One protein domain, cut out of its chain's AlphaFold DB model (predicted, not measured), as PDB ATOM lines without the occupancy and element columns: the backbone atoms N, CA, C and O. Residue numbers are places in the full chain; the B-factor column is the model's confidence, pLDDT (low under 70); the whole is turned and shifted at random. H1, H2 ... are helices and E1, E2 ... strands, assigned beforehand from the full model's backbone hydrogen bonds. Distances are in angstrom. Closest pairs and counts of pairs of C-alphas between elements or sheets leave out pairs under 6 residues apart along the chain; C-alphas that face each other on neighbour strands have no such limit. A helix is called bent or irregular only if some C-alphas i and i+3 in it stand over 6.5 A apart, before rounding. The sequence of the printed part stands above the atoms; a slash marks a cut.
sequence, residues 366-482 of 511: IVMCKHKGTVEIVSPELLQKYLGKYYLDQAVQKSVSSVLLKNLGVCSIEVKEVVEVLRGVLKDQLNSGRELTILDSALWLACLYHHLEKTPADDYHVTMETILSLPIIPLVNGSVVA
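AT A GLANCE: This is residues 366 to 482 of the 511 residues of the protein "uncharacterized protein LOC106162634" of Lingula unguis (UniProt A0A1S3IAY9). Three longer helices, H5, H6 and H7, run back and forth along one part of an elongated body, with H7 only loosely beside the hairpin of H5 and H6. The short helices H2 and H1 pack on H5 and H6, a small head of E1, H3 and H4 makes one end, and residues 469 to 482, with no named element, reach the other. The 117 printed residues, mostly helix by class, hold E1 and then H1 to H7 in order; the whole is compact, with a radius of gyration of the C-alphas of 15.3 A and spans of 49 by 31 by 20 A.

IN THESE COORDINATES: Find C-alpha 366 at (125.752, 189.179, 177.685), where strand E1, residues 366 to 368, begins. Next come H1, 372 to 377, H2, 380 to 387, H3, 394 to 399, and H4, 402 to 407. From C-alpha 415 at (139.817, 183.184, 172.939), H5 runs 25.7 A to 432; H6, 438 to 452, spans 20.8 A. H7, 457 to 468, spans 17.0 A and ends at (146.286, 174.466, 165.078); it is irregular, with C-alphas 458 and 461 7.1 A apart.

HOW THE PARTS SIT: Start at H5, the hub, in an up and down bundle with H6 and H7, each helix running against the one before. H5 and H6, a hairpin, touch at a shallow tilt of 22 degrees, closest at C-alphas 415 and 451, 5.1 A. H5 and H7 only just touch, with 3 pairs of C-alphas within 8 A, closest at 419 and 467, 7.1 A. H2 touches H5 about perpendicular, 85 degrees, closest at C-alphas 386 and 421, 5.6 A. H1 touches H6 at a steep tilt of 51 degrees, closest at C-alphas 374 and 447, 5.7 A. H3 touches no helix; E1 and H4 are near each other. Every O i to N i+4 pair is within hydrogen-bond range in H1 to H6, and 6 of 8 in H7.

THE WHOLE: Look to the C-alphas of Leu 404 and Asn 477 for the two farthest apart, 50.2 A. The printed part has no cut and no long link; pLDDT is under 70 at residues 435 and 475 to 478.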
ATOM      1  N   ILE A 366     125.112 188.025 178.312       95.25
ATOM      2  CA  ILE A 366     125.752 189.179 177.685       95.25
ATOM      3  C   ILE A 366     127.274 189.071 177.751       95.25
ATOM      4  O   ILE A 366     127.865 188.665 178.753       95.25
ATOM      5  N   VAL A 367     127.927 189.499 176.671       94.88
ATOM      6  CA  VAL A 367     129.379 189.630 176.573       94.88
ATOM      7  C   VAL A 367     129.803 191.050 176.223       94.88
ATOM      8  O   VAL A 367     129.174 191.760 175.437       94.88
ATOM      9  N   MET A 368     130.935 191.454 176.790       93.12
ATOM     10  CA  MET A 368     131.623 192.693 176.456       93.12
ATOM     11  C   MET A 368     132.778 192.421 175.500       93.12
ATOM     12  O   MET A 368     133.606 191.536 175.728       93.12
ATOM     13  N   CYS A 369     132.903 193.260 174.475       89.31
ATOM     14  CA  CYS A 369     134.073 193.279 173.610       89.31
ATOM     15  C   CYS A 369     134.518 194.719 173.364       89.31
ATOM     16  O   CYS A 369     133.750 195.556 172.892       89.31
ATOM     17  N   LYS A 370     135.767 195.035 173.716       84.62
ATOM     18  CA  LYS A 370     136.344 196.376 173.508       84.62
ATOM     19  C   LYS A 370     136.996 196.531 172.132       84.62
ATOM     20  O   LYS A 370     137.184 197.653 171.675       84.62
ATOM     21  N   HIS A 371     137.375 195.424 171.494       85.56
ATOM     22  CA  HIS A 371     138.106 195.436 170.233       85.56
ATOM     23  C   HIS A 371     137.131 195.439 169.049       85.56
ATOM     24  O   HIS A 371     136.408 194.468 168.839       85.56
ATOM     25  N   LYS A 372     137.123 196.527 168.266       84.50
ATOM     26  CA  LYS A 372     136.195 196.696 167.135       84.50
ATOM     27  C   LYS A 372     136.339 195.591 166.087       84.50
ATOM     28  O   LYS A 372     135.337 194.983 165.736       84.50
ATOM     29  N   GLY A 373     137.574 195.253 165.701       84.31
ATOM     30  CA  GLY A 373     137.821 194.204 164.706       84.31
ATOM     31  C   GLY A 373     137.316 192.822 165.137       84.31
ATOM     32  O   GLY A 373     136.912 192.026 164.304       84.31
ATOM     33  N   THR A 374     137.248 192.539 166.443       88.25
ATOM     34  CA  THR A 374     136.652 191.285 166.933       88.25
ATOM     35  C   THR A 374     135.145 191.276 166.709       88.25
ATOM     36  O   THR A 374     134.614 190.238 166.350       88.25
ATOM     37  N   VAL A 375     134.459 192.402 166.926       89.06
ATOM     38  CA  VAL A 375     132.998 192.489 166.761       89.06
ATOM     39  C   VAL A 375     132.590 192.460 165.287       89.06
ATOM     40  O   VAL A 375     131.506 191.991 164.965       89.06
ATOM     41  N   GLU A 376     133.452 192.935 164.388       88.06
ATOM     42  CA  GLU A 376     133.240 192.820 162.939       88.06
ATOM     43  C   GLU A 376     133.339 191.363 162.466       88.06
ATOM     44  O   GLU A 376     132.527 190.918 161.661       88.06
ATOM     45  N   ILE A 377     134.303 190.606 162.997       89.00
ATOM     46  CA  ILE A 377     134.535 189.203 162.621       89.00
ATOM     47  C   ILE A 377     133.538 188.269 163.314       89.00
ATOM     48  O   ILE A 377     132.936 187.399 162.691       89.00
ATOM     49  N   VAL A 378     133.352 188.454 164.619       92.94
ATOM     50  CA  VAL A 378     132.343 187.771 165.426       92.94
ATOM     51  C   VAL A 378     131.138 188.695 165.502       92.94
ATOM     52  O   VAL A 378     130.949 189.401 166.495       92.94
ATOM     53  N   SER A 379     130.351 188.715 164.427       92.00
ATOM     54  CA  SER A 379     129.152 189.550 164.335       92.00
ATOM     55  C   SER A 379     128.100 189.153 165.389       92.00
ATOM     56  O   SER A 379     128.146 188.031 165.914       92.00
ATOM     57  N   PRO A 380     127.141 190.037 165.727       92.25
ATOM     58  CA  PRO A 380     126.058 189.713 166.659       92.25
ATOM     59  C   PRO A 380     125.290 188.436 166.280       92.25
ATOM     60  O   PRO A 380     124.936 187.648 167.154       92.25
ATOM     61  N   GLU A 381     125.100 188.189 164.983       92.25
ATOM     62  CA  GLU A 381     124.390 187.019 164.456       92.25
ATOM     63  C   GLU A 381     125.182 185.735 164.706       92.25
ATOM     64  O   GLU A 381     124.617 184.731 165.140       92.25
ATOM     65  N   LEU A 382     126.500 185.757 164.467       93.69
ATOM     66  CA  LEU A 382     127.370 184.605 164.707       93.69
ATOM     67  C   LEU A 382     127.491 184.309 166.204       93.69
ATOM     68  O   LEU A 382     127.417 183.149 166.614       93.69
ATOM     69  N   LEU A 383     127.633 185.354 167.022       94.38
ATOM     70  CA  LEU A 383     127.695 185.229 168.473       94.38
ATOM     71  C   LEU A 383     126.420 184.575 169.026       94.38
ATOM     72  O   LEU A 383     126.497 183.611 169.792       94.38
ATOM     73  N   GLN A 384     125.252 185.059 168.596       94.12
ATOM     74  CA  GLN A 384     123.971 184.502 169.014       94.12
ATOM     75  C   GLN A 384     123.803 183.064 168.511       94.12
ATOM     76  O   GLN A 384     123.387 182.194 169.272       94.12
ATOM     77  N   LYS A 385     124.148 182.795 167.248       95.12
ATOM     78  CA  LYS A 385     123.965 181.483 166.622       95.12
ATOM     79  C   LYS A 385     124.772 180.378 167.300       95.12
ATOM     80  O   LYS A 385     124.234 179.294 167.514       95.12
ATOM     81  N   TYR A 386     126.047 180.624 167.600       94.62
ATOM     82  CA  TYR A 386     126.949 179.569 168.081       94.62
ATOM     83  C   TYR A 386     127.127 179.546 169.596       94.62
ATOM     84  O   TYR A 386     127.422 178.485 170.139       94.62
ATOM     85  N   LEU A 387     126.941 180.677 170.283       94.31
ATOM     86  CA  LEU A 387     127.116 180.756 171.737       94.31
ATOM     87  C   LEU A 387     125.824 181.079 172.492       94.31
ATOM     88  O   LEU A 387     125.819 180.988 173.717       94.31
ATOM     89  N   GLY A 388     124.748 181.486 171.807       94.00
ATOM     90  CA  GLY A 388     123.521 181.946 172.466       94.00
ATOM     91  C   GLY A 388     123.710 183.231 173.279       94.00
ATOM     92  O   GLY A 388     122.905 183.509 174.162       94.00
ATOM     93  N   LYS A 389     124.782 183.993 173.016       95.00
ATOM     94  CA  LYS A 389     125.142 185.212 173.755       95.00
ATOM     95  C   LYS A 389     124.921 186.470 172.918       95.00
ATOM     96  O   LYS A 389     124.854 186.412 171.692       95.00
ATOM     97  N   TYR A 390     124.872 187.615 173.592       95.19
ATOM     98  CA  TYR A 390     124.623 188.925 172.990       95.19
ATOM     99  C   TYR A 390     125.698 189.940 173.372       95.19
ATOM    100  O   TYR A 390     126.217 189.915 174.485       95.19
ATOM    101  N   TYR A 391     126.015 190.880 172.481       95.25
ATOM    102  CA  TYR A 391     126.899 191.992 172.834       95.25
ATOM    103  C   TYR A 391     126.176 193.030 173.692       95.25
ATOM    104  O   TYR A 391     125.038 193.394 173.396       95.25
ATOM    105  N   LEU A 392     126.853 193.546 174.719       95.25
ATOM    106  CA  LEU A 392     126.361 194.669 175.521       95.25
ATOM    107  C   LEU A 392     126.229 195.940 174.669       95.25
ATOM    108  O   LEU A 392     127.069 196.204 173.803       95.25
ATOM    109  N   ASP A 393     125.209 196.754 174.947       93.62
ATOM    110  CA  ASP A 393     125.075 198.067 174.322       93.62
ATOM    111  C   ASP A 393     126.313 198.963 174.545       93.62
ATOM    112  O   ASP A 393     126.925 199.019 175.620       93.62
ATOM    113  N   GLN A 394     126.675 199.709 173.500       90.06
ATOM    114  CA  GLN A 394     127.905 200.489 173.461       90.06
ATOM    115  C   GLN A 394     127.910 201.662 174.452       90.06
ATOM    116  O   GLN A 394     128.992 202.025 174.931       90.06
ATOM    117  N   ALA A 395     126.755 202.269 174.746       89.12
ATOM    118  CA  ALA A 395     126.642 203.378 175.689       89.12
ATOM    119  C   ALA A 395     126.804 202.889 177.133       89.12
ATOM    120  O   ALA A 395     127.540 203.509 177.910       89.12
ATOM    121  N   VAL A 396     126.216 201.734 177.463       91.38
ATOM    122  CA  VAL A 396     126.388 201.080 178.770       91.38
ATOM    123  C   VAL A 396     127.840 200.657 178.971       91.38
ATOM    124  O   VAL A 396     128.448 201.017 179.978       91.38
ATOM    125  N   GLN A 397     128.442 199.992 177.979       91.25
ATOM    126  CA  GLN A 397     129.834 199.534 178.054       91.25
ATOM    127  C   GLN A 397     130.842 200.683 178.258       91.25
ATOM    128  O   GLN A 397     131.916 200.470 178.819       91.25
ATOM    129  N   LYS A 398     130.527 201.895 177.778       90.06
ATOM    130  CA  LYS A 398     131.377 203.087 177.941       90.06
ATOM    131  C   LYS A 398     131.158 203.809 179.270       90.06
ATOM    132  O   LYS A 398     132.110 204.380 179.792       90.06
ATOM    133  N   SER A 399     129.927 203.823 179.775       88.62
ATOM    134  CA  SER A 399     129.518 204.710 180.875       88.62
ATOM    135  C   SER A 399     129.462 204.022 182.238       88.62
ATOM    136  O   SER A 399     129.431 204.704 183.261       88.62
ATOM    137  N   VAL A 400     129.419 202.687 182.263       90.75
ATOM    138  CA  VAL A 400     129.319 201.880 183.486       90.75
ATOM    139  C   VAL A 400     130.659 201.208 183.788       90.75
ATOM    140  O   VAL A 400     131.366 200.747 182.891       90.75
ATOM    141  N   SER A 401     131.017 201.138 185.074       90.31
ATOM    142  CA  SER A 401     132.258 200.502 185.526       90.31
ATOM    143  C   SER A 401     132.328 199.029 185.115       90.31
ATOM    144  O   SER A 401     131.417 198.243 185.379       90.31
ATOM    145  N   SER A 402     133.468 198.620 184.546       90.44
ATOM    146  CA  SER A 402     133.707 197.213 184.194       90.44
ATOM    147  C   SER A 402     133.724 196.273 185.403       90.44
ATOM    148  O   SER A 402     133.515 195.077 185.232       90.44
ATOM    149  N   VAL A 403     133.958 196.798 186.613       92.50
ATOM    150  CA  VAL A 403     133.897 196.012 187.856       92.50
ATOM    151  C   VAL A 403     132.450 195.648 188.171       92.50
ATOM    152  O   VAL A 403     132.155 194.479 188.397       92.50
ATOM    153  N   LEU A 404     131.536 196.623 188.098       93.31
ATOM    154  CA  LEU A 404     130.109 196.380 188.299       93.31
ATOM    155  C   LEU A 404     129.570 195.381 187.272       93.31
ATOM    156  O   LEU A 404     128.914 194.419 187.648       93.31
ATOM    157  N   LEU A 405     129.889 195.569 185.988       94.50
ATOM    158  CA  LEU A 405     129.426 194.673 184.922       94.50
ATOM    159  C   LEU A 405     129.909 193.229 185.137       94.50
ATOM    160  O   LEU A 405     129.123 192.298 184.989       94.50
ATOM    161  N   LYS A 406     131.162 193.037 185.564       93.50
ATOM    162  CA  LYS A 406     131.675 191.709 185.935       93.50
ATOM    163  C   LYS A 406     130.952 191.122 187.147       93.50
ATOM    164  O   LYS A 406     130.593 189.952 187.112       93.50
ATOM    165  N   ASN A 407     130.691 191.922 188.183       92.00
ATOM    166  CA  ASN A 407     129.947 191.474 189.366       92.00
ATOM    167  C   ASN A 407     128.485 191.143 189.048       92.00
ATOM    168  O   ASN A 407     127.905 190.273 189.687       92.00
ATOM    169  N   LEU A 408     127.894 191.787 188.041       93.62
ATOM    170  CA  LEU A 408     126.587 191.414 187.508       93.62
ATOM    171  C   LEU A 408     126.628 190.105 186.707       93.62
ATOM    172  O   LEU A 408     125.573 189.583 186.397       93.62
ATOM    173  N   GLY A 409     127.799 189.554 186.384       92.50
ATOM    174  CA  GLY A 409     127.933 188.323 185.600       92.50
ATOM    175  C   GLY A 409     128.162 188.544 184.104       92.50
ATOM    176  O   GLY A 409     128.143 187.579 183.346       92.50
ATOM    177  N   VAL A 410     128.411 189.786 183.670       94.38
ATOM    178  CA  VAL A 410     128.771 190.077 182.278       94.38
ATOM    179  C   VAL A 410     130.239 189.723 182.043       94.38
ATOM    180  O   VAL A 410     131.151 190.335 182.612       94.38
ATOM    181  N   CYS A 411     130.482 188.763 181.154       90.75
ATOM    182  CA  CYS A 411     131.832 188.312 180.825       90.75
ATOM    183  C   CYS A 411     132.446 189.126 179.680       90.75
ATOM    184  O   CYS A 411     131.754 189.722 178.858       90.75
ATOM    185  N   SER A 412     133.777 189.159 179.609       92.00
ATOM    186  CA  SER A 412     134.466 189.613 178.394       92.00
ATOM    187  C   SER A 412     134.605 188.436 177.434       92.00
ATOM    188  O   SER A 412     134.756 187.312 177.895       92.00
ATOM    189  N   ILE A 413     134.541 188.683 176.127       91.62
ATOM    190  CA  ILE A 413     134.807 187.626 175.143       91.62
ATOM    191  C   ILE A 413     136.269 187.165 175.262       91.62
ATOM    192  O   ILE A 413     137.176 188.005 175.245       91.62
ATOM    193  N   GLU A 414     136.493 185.859 175.399       90.38
ATOM    194  CA  GLU A 414     137.825 185.261 175.472       90.38
ATOM    195  C   GLU A 414     138.124 184.451 174.203       90.38
ATOM    196  O   GLU A 414     137.288 184.270 173.313       90.38
ATOM    197  N   VAL A 415     139.363 183.966 174.096       90.44
ATOM    198  CA  VAL A 415     139.817 183.184 172.939       90.44
ATOM    199  C   VAL A 415     138.990 181.908 172.743       90.44
ATOM    200  O   VAL A 415     138.737 181.522 171.604       90.44
ATOM    201  N   LYS A 416     138.518 181.286 173.832       90.62
ATOM    202  CA  LYS A 416     137.722 180.051 173.801       90.62
ATOM    203  C   LYS A 416     136.387 180.284 173.094       90.62
ATOM    204  O   LYS A 416     136.035 179.520 172.200       90.62
ATOM    205  N   GLU A 417     135.689 181.374 173.413       92.19
ATOM    206  CA  GLU A 417     134.460 181.759 172.714       92.19
ATOM    207  C   GLU A 417     134.704 182.035 171.227       92.19
ATOM    208  O   GLU A 417     133.932 181.580 170.386       92.19
ATOM    209  N   VAL A 418     135.782 182.751 170.887       92.69
ATOM    210  CA  VAL A 418     136.118 183.067 169.487       92.69
ATOM    211  C   VAL A 418     136.404 181.795 168.686       92.69
ATOM    212  O   VAL A 418     135.921 181.656 167.562       92.69
ATOM    213  N   VAL A 419     137.150 180.852 169.267       90.38
ATOM    214  CA  VAL A 419     137.441 179.542 168.667       90.38
ATOM    215  C   VAL A 419     136.162 178.740 168.430       90.38
ATOM    216  O   VAL A 419     136.009 178.152 167.361       90.38
ATOM    217  N   GLU A 420     135.222 178.736 169.376       92.50
ATOM    218  CA  GLU A 420     133.960 178.004 169.218       92.50
ATOM    219  C   GLU A 420     133.050 178.614 168.143       92.50
ATOM    220  O   GLU A 420     132.469 177.874 167.343       92.50
ATOM    221  N   VAL A 421     132.998 179.947 168.030       93.75
ATOM    222  CA  VAL A 421     132.307 180.611 166.910       93.75
ATOM    223  C   VAL A 421     132.948 180.217 165.579       93.75
ATOM    224  O   VAL A 421     132.243 179.792 164.663       93.75
ATOM    225  N   LEU A 422     134.276 180.308 165.465       90.81
ATOM    226  CA  LEU A 422     135.003 179.939 164.248       90.81
ATOM    227  C   LEU A 422     134.776 178.471 163.871       90.81
ATOM    228  O   LEU A 422     134.528 178.162 162.708       90.81
ATOM    229  N   ARG A 423     134.798 177.557 164.847       89.75
ATOM    230  CA  ARG A 423     134.490 176.138 164.629       89.75
ATOM    231  C   ARG A 423     133.089 175.958 164.050       89.75
ATOM    232  O   ARG A 423     132.906 175.152 163.139       89.75
ATOM    233  N   GLY A 424     132.111 176.692 164.575       89.06
ATOM    234  CA  GLY A 424     130.753 176.723 164.043       89.06
ATOM    235  C   GLY A 424     130.711 177.201 162.591       89.06
ATOM    236  O   GLY A 424     130.169 176.509 161.732       89.06
ATOM    237  N   VAL A 425     131.365 178.330 162.303       89.38
ATOM    238  CA  VAL A 425     131.469 178.894 160.948       89.38
ATOM    239  C   VAL A 425     132.091 177.894 159.974       89.38
ATOM    240  O   VAL A 425     131.532 177.658 158.908       89.38
ATOM    241  N   LEU A 426     133.200 177.256 160.344       86.12
ATOM    242  CA  LEU A 426     133.877 176.259 159.511       86.12
ATOM    243  C   LEU A 426     132.982 175.052 159.195       86.12
ATOM    244  O   LEU A 426     132.974 174.579 158.060       86.12
ATOM    245  N   LYS A 427     132.193 174.574 160.168       86.31
ATOM    246  CA  LYS A 427     131.234 173.477 159.957       86.31
ATOM    247  C   LYS A 427     130.133 173.860 158.967       86.31
ATOM    248  O   LYS A 427     129.787 173.062 158.100       86.31
ATOM    249  N   ASP A 428     129.601 175.072 159.068       87.19
ATOM    250  CA  ASP A 428     128.567 175.564 158.153       87.19
ATOM    251  C   ASP A 428     129.090 175.762 156.725       87.19
ATOM    252  O   ASP A 428     128.405 175.448 155.749       87.19
ATOM    253  N   GLN A 429     130.318 176.257 156.597       82.19
ATOM    254  CA  GLN A 429     131.000 176.427 155.314       82.19
ATOM    255  C   GLN A 429     131.250 175.064 154.648       82.19
ATOM    256  O   GLN A 429     130.869 174.863 153.494       82.19
ATOM    257  N   LEU A 430     131.724 174.076 155.420       77.62
ATOM    258  CA  LEU A 430     131.876 172.694 154.960       77.62
ATOM    259  C   LEU A 430     130.549 172.102 154.454       77.62
ATOM    260  O   LEU A 430     130.505 171.512 153.377       77.62
ATOM    261  N   ASN A 431     129.453 172.306 155.193       82.19
ATOM    262  CA  ASN A 431     128.128 171.803 154.814       82.19
ATOM    263  C   ASN A 431     127.543 172.497 153.573       82.19
ATOM    264  O   ASN A 431     126.749 171.901 152.848       82.19
ATOM    265  N   SER A 432     127.911 173.757 153.331       82.25
ATOM    266  CA  SER A 432     127.437 174.547 152.186       82.25
ATOM    267  C   SER A 432     128.359 174.477 150.962       82.25
ATOM    268  O   SER A 432     128.041 175.075 149.933       82.25
ATOM    269  N   GLY A 433     129.473 173.739 151.049       72.44
ATOM    270  CA  GLY A 433     130.455 173.600 149.971       72.44
ATOM    271  C   GLY A 433     131.199 174.897 149.643       72.44
ATOM    272  O   GLY A 433     131.704 175.053 148.533       72.44
ATOM    273  N   ARG A 434     131.223 175.849 150.580       72.19
ATOM    274  CA  ARG A 434     131.944 177.116 150.465       72.19
ATOM    275  C   ARG A 434     133.211 177.033 151.313       72.19
ATOM    276  O   ARG A 434     133.182 176.507 152.419       72.19
ATOM    277  N   GLU A 435     134.325 177.535 150.795       68.75
ATOM    278  CA  GLU A 435     135.584 177.632 151.543       68.75
ATOM    279  C   GLU A 435     135.787 179.062 152.059       68.75
ATOM    280  O   GLU A 435     135.265 180.024 151.487       68.75
ATOM    281  N   LEU A 436     136.549 179.205 153.148       70.75
ATOM    282  CA  LEU A 436     136.977 180.516 153.636       70.75
ATOM    283  C   LEU A 436     137.813 181.217 152.567       70.75
ATOM    284  O   LEU A 436     138.731 180.628 151.995       70.75
ATOM    285  N   THR A 437     137.559 182.505 152.346       76.69
ATOM    286  CA  THR A 437     138.453 183.290 151.499       76.69
ATOM    287  C   THR A 437     139.787 183.544 152.215       76.69
ATOM    288  O   THR A 437     139.916 183.413 153.439       76.69
ATOM    289  N   ILE A 438     140.802 183.953 151.450       74.44
ATOM    290  CA  ILE A 438     142.102 184.366 152.006       74.44
ATOM    291  C   ILE A 438     141.917 185.531 152.991       74.44
ATOM    292  O   ILE A 438     142.558 185.560 154.041       74.44
ATOM    293  N   LEU A 439     141.022 186.473 152.665       77.56
ATOM    294  CA  LEU A 439     140.731 187.626 153.512       77.56
ATOM    295  C   LEU A 439     140.062 187.198 154.822       77.56
ATOM    296  O   LEU A 439     140.512 187.619 155.885       77.56
ATOM    297  N   ASP A 440     139.061 186.317 154.760       78.00
ATOM    298  CA  ASP A 440     138.390 185.802 155.961       78.00
ATOM    299  C   ASP A 440     139.385 185.087 156.876       78.00
ATOM    300  O   ASP A 440     139.422 185.331 158.080       78.00
ATOM    301  N   SER A 441     140.242 184.246 156.293       74.81
ATOM    302  CA  SER A 441     141.285 183.524 157.026       74.81
ATOM    303  C   SER A 441     142.244 184.485 157.735       74.81
ATOM    304  O   SER A 441     142.538 184.312 158.917       74.81
ATOM    305  N   ALA A 442     142.693 185.541 157.048       76.25
ATOM    306  CA  ALA A 442     143.568 186.557 157.629       76.25
ATOM    307  C   ALA A 442     142.890 187.325 158.777       76.25
ATOM    308  O   ALA A 442     143.512 187.545 159.819       76.25
ATOM    309  N   LEU A 443     141.618 187.696 158.613       81.12
ATOM    310  CA  LEU A 443     140.833 188.366 159.648       81.12
ATOM    311  C   LEU A 443     140.676 187.470 160.884       81.12
ATOM    312  O   LEU A 443     140.992 187.898 161.997       81.12
ATOM    313  N   TRP A 444     140.274 186.210 160.702       83.75
ATOM    314  CA  TRP A 444     140.158 185.239 161.793       83.75
ATOM    315  C   TRP A 444     141.483 185.014 162.520       83.75
ATOM    316  O   TRP A 444     141.507 185.044 163.750       83.75
ATOM    317  N   LEU A 445     142.594 184.867 161.792       78.88
ATOM    318  CA  LEU A 445     143.926 184.732 162.386       78.88
ATOM    319  C   LEU A 445     144.316 185.968 163.208       78.88
ATOM    320  O   LEU A 445     144.802 185.824 164.331       78.88
ATOM    321  N   ALA A 446     144.058 187.176 162.700       81.69
ATOM    322  CA  ALA A 446     144.314 188.415 163.434       81.69
ATOM    323  C   ALA A 446     143.459 188.514 164.713       81.69
ATOM    324  O   ALA A 446     143.959 188.909 165.769       81.69
ATOM    325  N   CYS A 447     142.186 188.111 164.641       86.00
ATOM    326  CA  CYS A 447     141.276 188.076 165.786       86.00
ATOM    327  C   CYS A 447     141.728 187.075 166.857       86.00
ATOM    328  O   CYS A 447     141.778 187.415 168.040       86.00
ATOM    329  N   LEU A 448     142.100 185.860 166.443       84.88
ATOM    330  CA  LEU A 448     142.606 184.820 167.335       84.88
ATOM    331  C   LEU A 448     143.898 185.263 168.019       84.88
ATOM    332  O   LEU A 448     143.998 185.170 169.240       84.88
ATOM    333  N   TYR A 449     144.853 185.806 167.259       83.00
ATOM    334  CA  TYR A 449     146.119 186.296 167.803       83.00
ATOM    335  C   TYR A 449     145.904 187.383 168.869       83.00
ATOM    336  O   TYR A 449     146.496 187.323 169.945       83.00
ATOM    337  N   HIS A 450     144.994 188.332 168.615       86.94
ATOM    338  CA  HIS A 450     144.669 189.407 169.555       86.94
ATOM    339  C   HIS A 450     144.168 188.907 170.921       86.94
ATOM    340  O   HIS A 450     144.480 189.500 171.958       86.94
ATOM    341  N   HIS A 451     143.359 187.846 170.932       85.50
ATOM    342  CA  HIS A 451     142.823 187.266 172.169       85.50
ATOM    343  C   HIS A 451     143.783 186.276 172.818       85.50
ATOM    344  O   HIS A 451     143.859 186.198 174.044       85.50
ATOM    345  N   LEU A 452     144.570 185.576 172.009       82.88
ATOM    346  CA  LEU A 452     145.596 184.667 172.487       82.88
ATOM    347  C   LEU A 452     146.691 185.405 173.274       82.88
ATOM    348  O   LEU A 452     147.100 184.921 174.324       82.88
ATOM    349  N   GLU A 453     147.109 186.606 172.848       84.56
ATOM    350  CA  GLU A 453     148.077 187.436 173.600       84.56
ATOM    351  C   GLU A 453     147.605 187.790 175.024       84.56
ATOM    352  O   GLU A 453     148.418 188.131 175.881       84.56
ATOM    353  N   LYS A 454     146.297 187.715 175.291       84.19
ATOM    354  CA  LYS A 454     145.688 188.014 176.597       84.19
ATOM    355  C   LYS A 454     145.383 186.762 177.419       84.19
ATOM    356  O   LYS A 454     144.871 186.881 178.530       84.19
ATOM    357  N   THR A 455     145.647 185.583 176.865       81.12
ATOM    358  CA  THR A 455     145.328 184.304 177.503       81.12
ATOM    359  C   THR A 455     146.361 183.993 178.594       81.12
ATOM    360  O   THR A 455     147.554 184.212 178.370       81.12
ATOM    361  N   PRO A 456     145.945 183.493 179.774       82.81
ATOM    362  CA  PRO A 456     146.872 183.042 180.810       82.81
ATOM    363  C   PRO A 456     147.829 181.965 180.285       82.81
ATOM    364  O   PRO A 456     147.449 181.155 179.439       82.81
ATOM    365  N   ALA A 457     149.054 181.923 180.815       80.50
ATOM    366  CA  ALA A 457     150.082 180.976 180.368       80.50
ATOM    367  C   ALA A 457     149.626 179.506 180.458       80.50
ATOM    368  O   ALA A 457     149.938 178.717 179.568       80.50
ATOM    369  N   ASP A 458     148.839 179.172 181.484       80.38
ATOM    370  CA  ASP A 458     148.355 177.812 181.741       80.38
ATOM    371  C   ASP A 458     147.423 177.299 180.628       80.38
ATOM    372  O   ASP A 458     147.497 176.136 180.233       80.38
ATOM    373  N   ASP A 459     146.596 178.182 180.063       80.06
ATOM    374  CA  ASP A 459     145.617 177.845 179.020       80.06
ATOM    375  C   ASP A 459     146.174 178.004 177.596       80.06
ATOM    376  O   ASP A 459     145.543 177.574 176.622       80.06
ATOM    377  N   TYR A 460     147.354 178.615 177.447       80.44
ATOM    378  CA  TYR A 460     147.931 178.965 176.151       80.44
ATOM    379  C   TYR A 460     148.176 177.732 175.275       80.44
ATOM    380  O   TYR A 460     147.770 177.714 174.115       80.44
ATOM    381  N   HIS A 461     148.804 176.686 175.824       78.06
ATOM    382  CA  HIS A 461     149.166 175.487 175.059       78.06
ATOM    383  C   HIS A 461     147.941 174.735 174.528       78.06
ATOM    384  O   HIS A 461     147.875 174.451 173.334       78.06
ATOM    385  N   VAL A 462     146.942 174.487 175.381       81.00
ATOM    386  CA  VAL A 462     145.706 173.774 175.002       81.00
ATOM    387  C   VAL A 462     144.910 174.573 173.967       81.00
ATOM    388  O   VAL A 462     144.403 174.029 172.981       81.00
ATOM    389  N   THR A 463     144.830 175.891 174.159       80.44
ATOM    390  CA  THR A 463     144.165 176.783 173.205       80.44
ATOM    391  C   THR A 463     144.897 176.788 171.865       80.44
ATOM    392  O   THR A 463     144.259 176.692 170.819       80.44
ATOM    393  N   MET A 464     146.231 176.849 171.884       79.00
ATOM    394  CA  MET A 464     147.051 176.822 170.678       79.00
ATOM    395  C   MET A 464     146.876 175.514 169.908       79.00
ATOM    396  O   MET A 464     146.643 175.559 168.706       79.00
ATOM    397  N   GLU A 465     146.921 174.358 170.573       78.50
ATOM    398  CA  GLU A 465     146.655 173.063 169.929       78.50
ATOM    399  C   GLU A 465     145.274 173.035 169.267       78.50
ATOM    400  O   GLU A 465     145.131 172.600 168.122       78.50
ATOM    401  N   THR A 466     144.267 173.589 169.946       81.56
ATOM    402  CA  THR A 466     142.919 173.707 169.386       81.56
ATOM    403  C   THR A 466     142.913 174.587 168.136       81.56
ATOM    404  O   THR A 466     142.323 174.197 167.134       81.56
ATOM    405  N   ILE A 467     143.597 175.734 168.147       79.38
ATOM    406  CA  ILE A 467     143.708 176.628 166.984       79.38
ATOM    407  C   ILE A 467     144.435 175.935 165.821       79.38
ATOM    408  O   ILE A 467     143.977 176.017 164.685       79.38
ATOM    409  N   LEU A 468     145.521 175.206 166.092       79.06
ATOM    410  CA  LEU A 468     146.286 174.466 165.078       79.06
ATOM    411  C   LEU A 468     145.477 173.332 164.426       79.06
ATOM    412  O   LEU A 468     145.783 172.922 163.302       79.06
ATOM    413  N   SER A 469     144.441 172.835 165.106       79.88
ATOM    414  CA  SER A 469     143.501 171.852 164.559       79.88
ATOM    415  C   SER A 469     142.463 172.432 163.594       79.88
ATOM    416  O   SER A 469     141.794 171.678 162.891       79.88
ATOM    417  N   LEU A 470     142.321 173.759 163.524       78.38
ATOM    418  CA  LEU A 470     141.322 174.389 162.667       78.38
ATOM    419  C   LEU A 470     141.843 174.541 161.226       78.38
ATOM    420  O   LEU A 470     142.953 175.044 161.029       78.38
ATOM    421  N   PRO A 471     141.049 174.172 160.201       78.75
ATOM    422  CA  PRO A 471     141.395 174.400 158.802       78.75
ATOM    423  C   PRO A 471     141.202 175.874 158.426       78.75
ATOM    424  O   PRO A 471     140.183 176.256 157.859       78.75
ATOM    425  N   ILE A 472     142.179 176.712 158.777       74.81
ATOM    426  CA  ILE A 472     142.144 178.169 158.553       74.81
ATOM    427  C   ILE A 472     143.356 178.711 157.796       74.81
ATOM    428  O   ILE A 472     143.460 179.920 157.611       74.81
ATOM    429  N   ILE A 473     144.297 177.855 157.380       74.19
ATOM    430  CA  ILE A 473     145.485 178.290 156.641       74.19
ATOM    431  C   ILE A 473     145.243 178.136 155.135       74.19
ATOM    432  O   ILE A 473     145.231 177.003 154.649       74.19
ATOM    433  N   PRO A 474     145.071 179.236 154.379       71.12
ATOM    434  CA  PRO A 474     144.889 179.164 152.937       71.12
ATOM    435  C   PRO A 474     146.212 178.837 152.230       71.12
ATOM    436  O   PRO A 474     147.266 179.402 152.535       71.12
ATOM    437  N   LEU A 475     146.150 177.940 151.251       68.56
ATOM    438  CA  LEU A 475     147.261 177.524 150.401       68.56
ATOM    439  C   LEU A 475     147.202 178.211 149.029       68.56
ATOM    440  O   LEU A 475     146.170 178.713 148.590       68.56
ATOM    441  N   VAL A 476     148.322 178.189 148.298       65.31
ATOM    442  CA  VAL A 476     148.439 178.798 146.954       65.31
ATOM    443  C   VAL A 476     147.468 178.182 145.941       65.31
ATOM    444  O   VAL A 476     147.024 178.858 145.018       65.31
ATOM    445  N   ASN A 477     147.129 176.904 146.107       66.69
ATOM    446  CA  ASN A 477     146.159 176.207 145.262       66.69
ATOM    447  C   ASN A 477     144.694 176.564 145.595       66.69
ATOM    448  O   ASN A 477     143.795 175.999 144.981       66.69
ATOM    449  N   GLY A 478     144.458 177.456 146.562       64.12
ATOM    450  CA  GLY A 478     143.135 177.884 147.011       64.12
ATOM    451  C   GLY A 478     142.563 177.079 148.179       64.12
ATOM    452  O   GLY A 478     141.701 177.602 148.869       64.12
ATOM    453  N   SER A 479     143.067 175.869 148.446       70.69
ATOM    454  CA  SER A 479     142.565 175.033 149.548       70.69
ATOM    455  C   SER A 479     142.953 175.584 150.921       70.69
ATOM    456  O   SER A 479     143.989 176.234 151.063       70.69
ATOM    457  N   VAL A 480     142.153 175.290 151.947       71.81
ATOM    458  CA  VAL A 480     142.406 175.714 153.332       71.81
ATOM    459  C   VAL A 480     142.699 174.491 154.201       71.81
ATOM    460  O   VAL A 480     141.943 173.522 154.185       71.81
ATOM    461  N   VAL A 481     143.801 174.514 154.957       72.12
ATOM    462  CA  VAL A 481     144.289 173.357 155.730       72.12
ATOM    463  C   VAL A 481     144.521 173.672 157.206       72.12
ATOM    464  O   VAL A 481     144.714 174.826 157.595       72.12
ATOM    465  N   ALA A 482     144.511 172.623 158.033       72.19
ATOM    466  CA  ALA A 482     144.902 172.674 159.441       72.19
ATOM    467  C   ALA A 482     146.391 172.332 159.602       72.19
ATOM    468  O   ALA A 482     146.897 171.423 158.938       72.19
TER     469      ALA A 482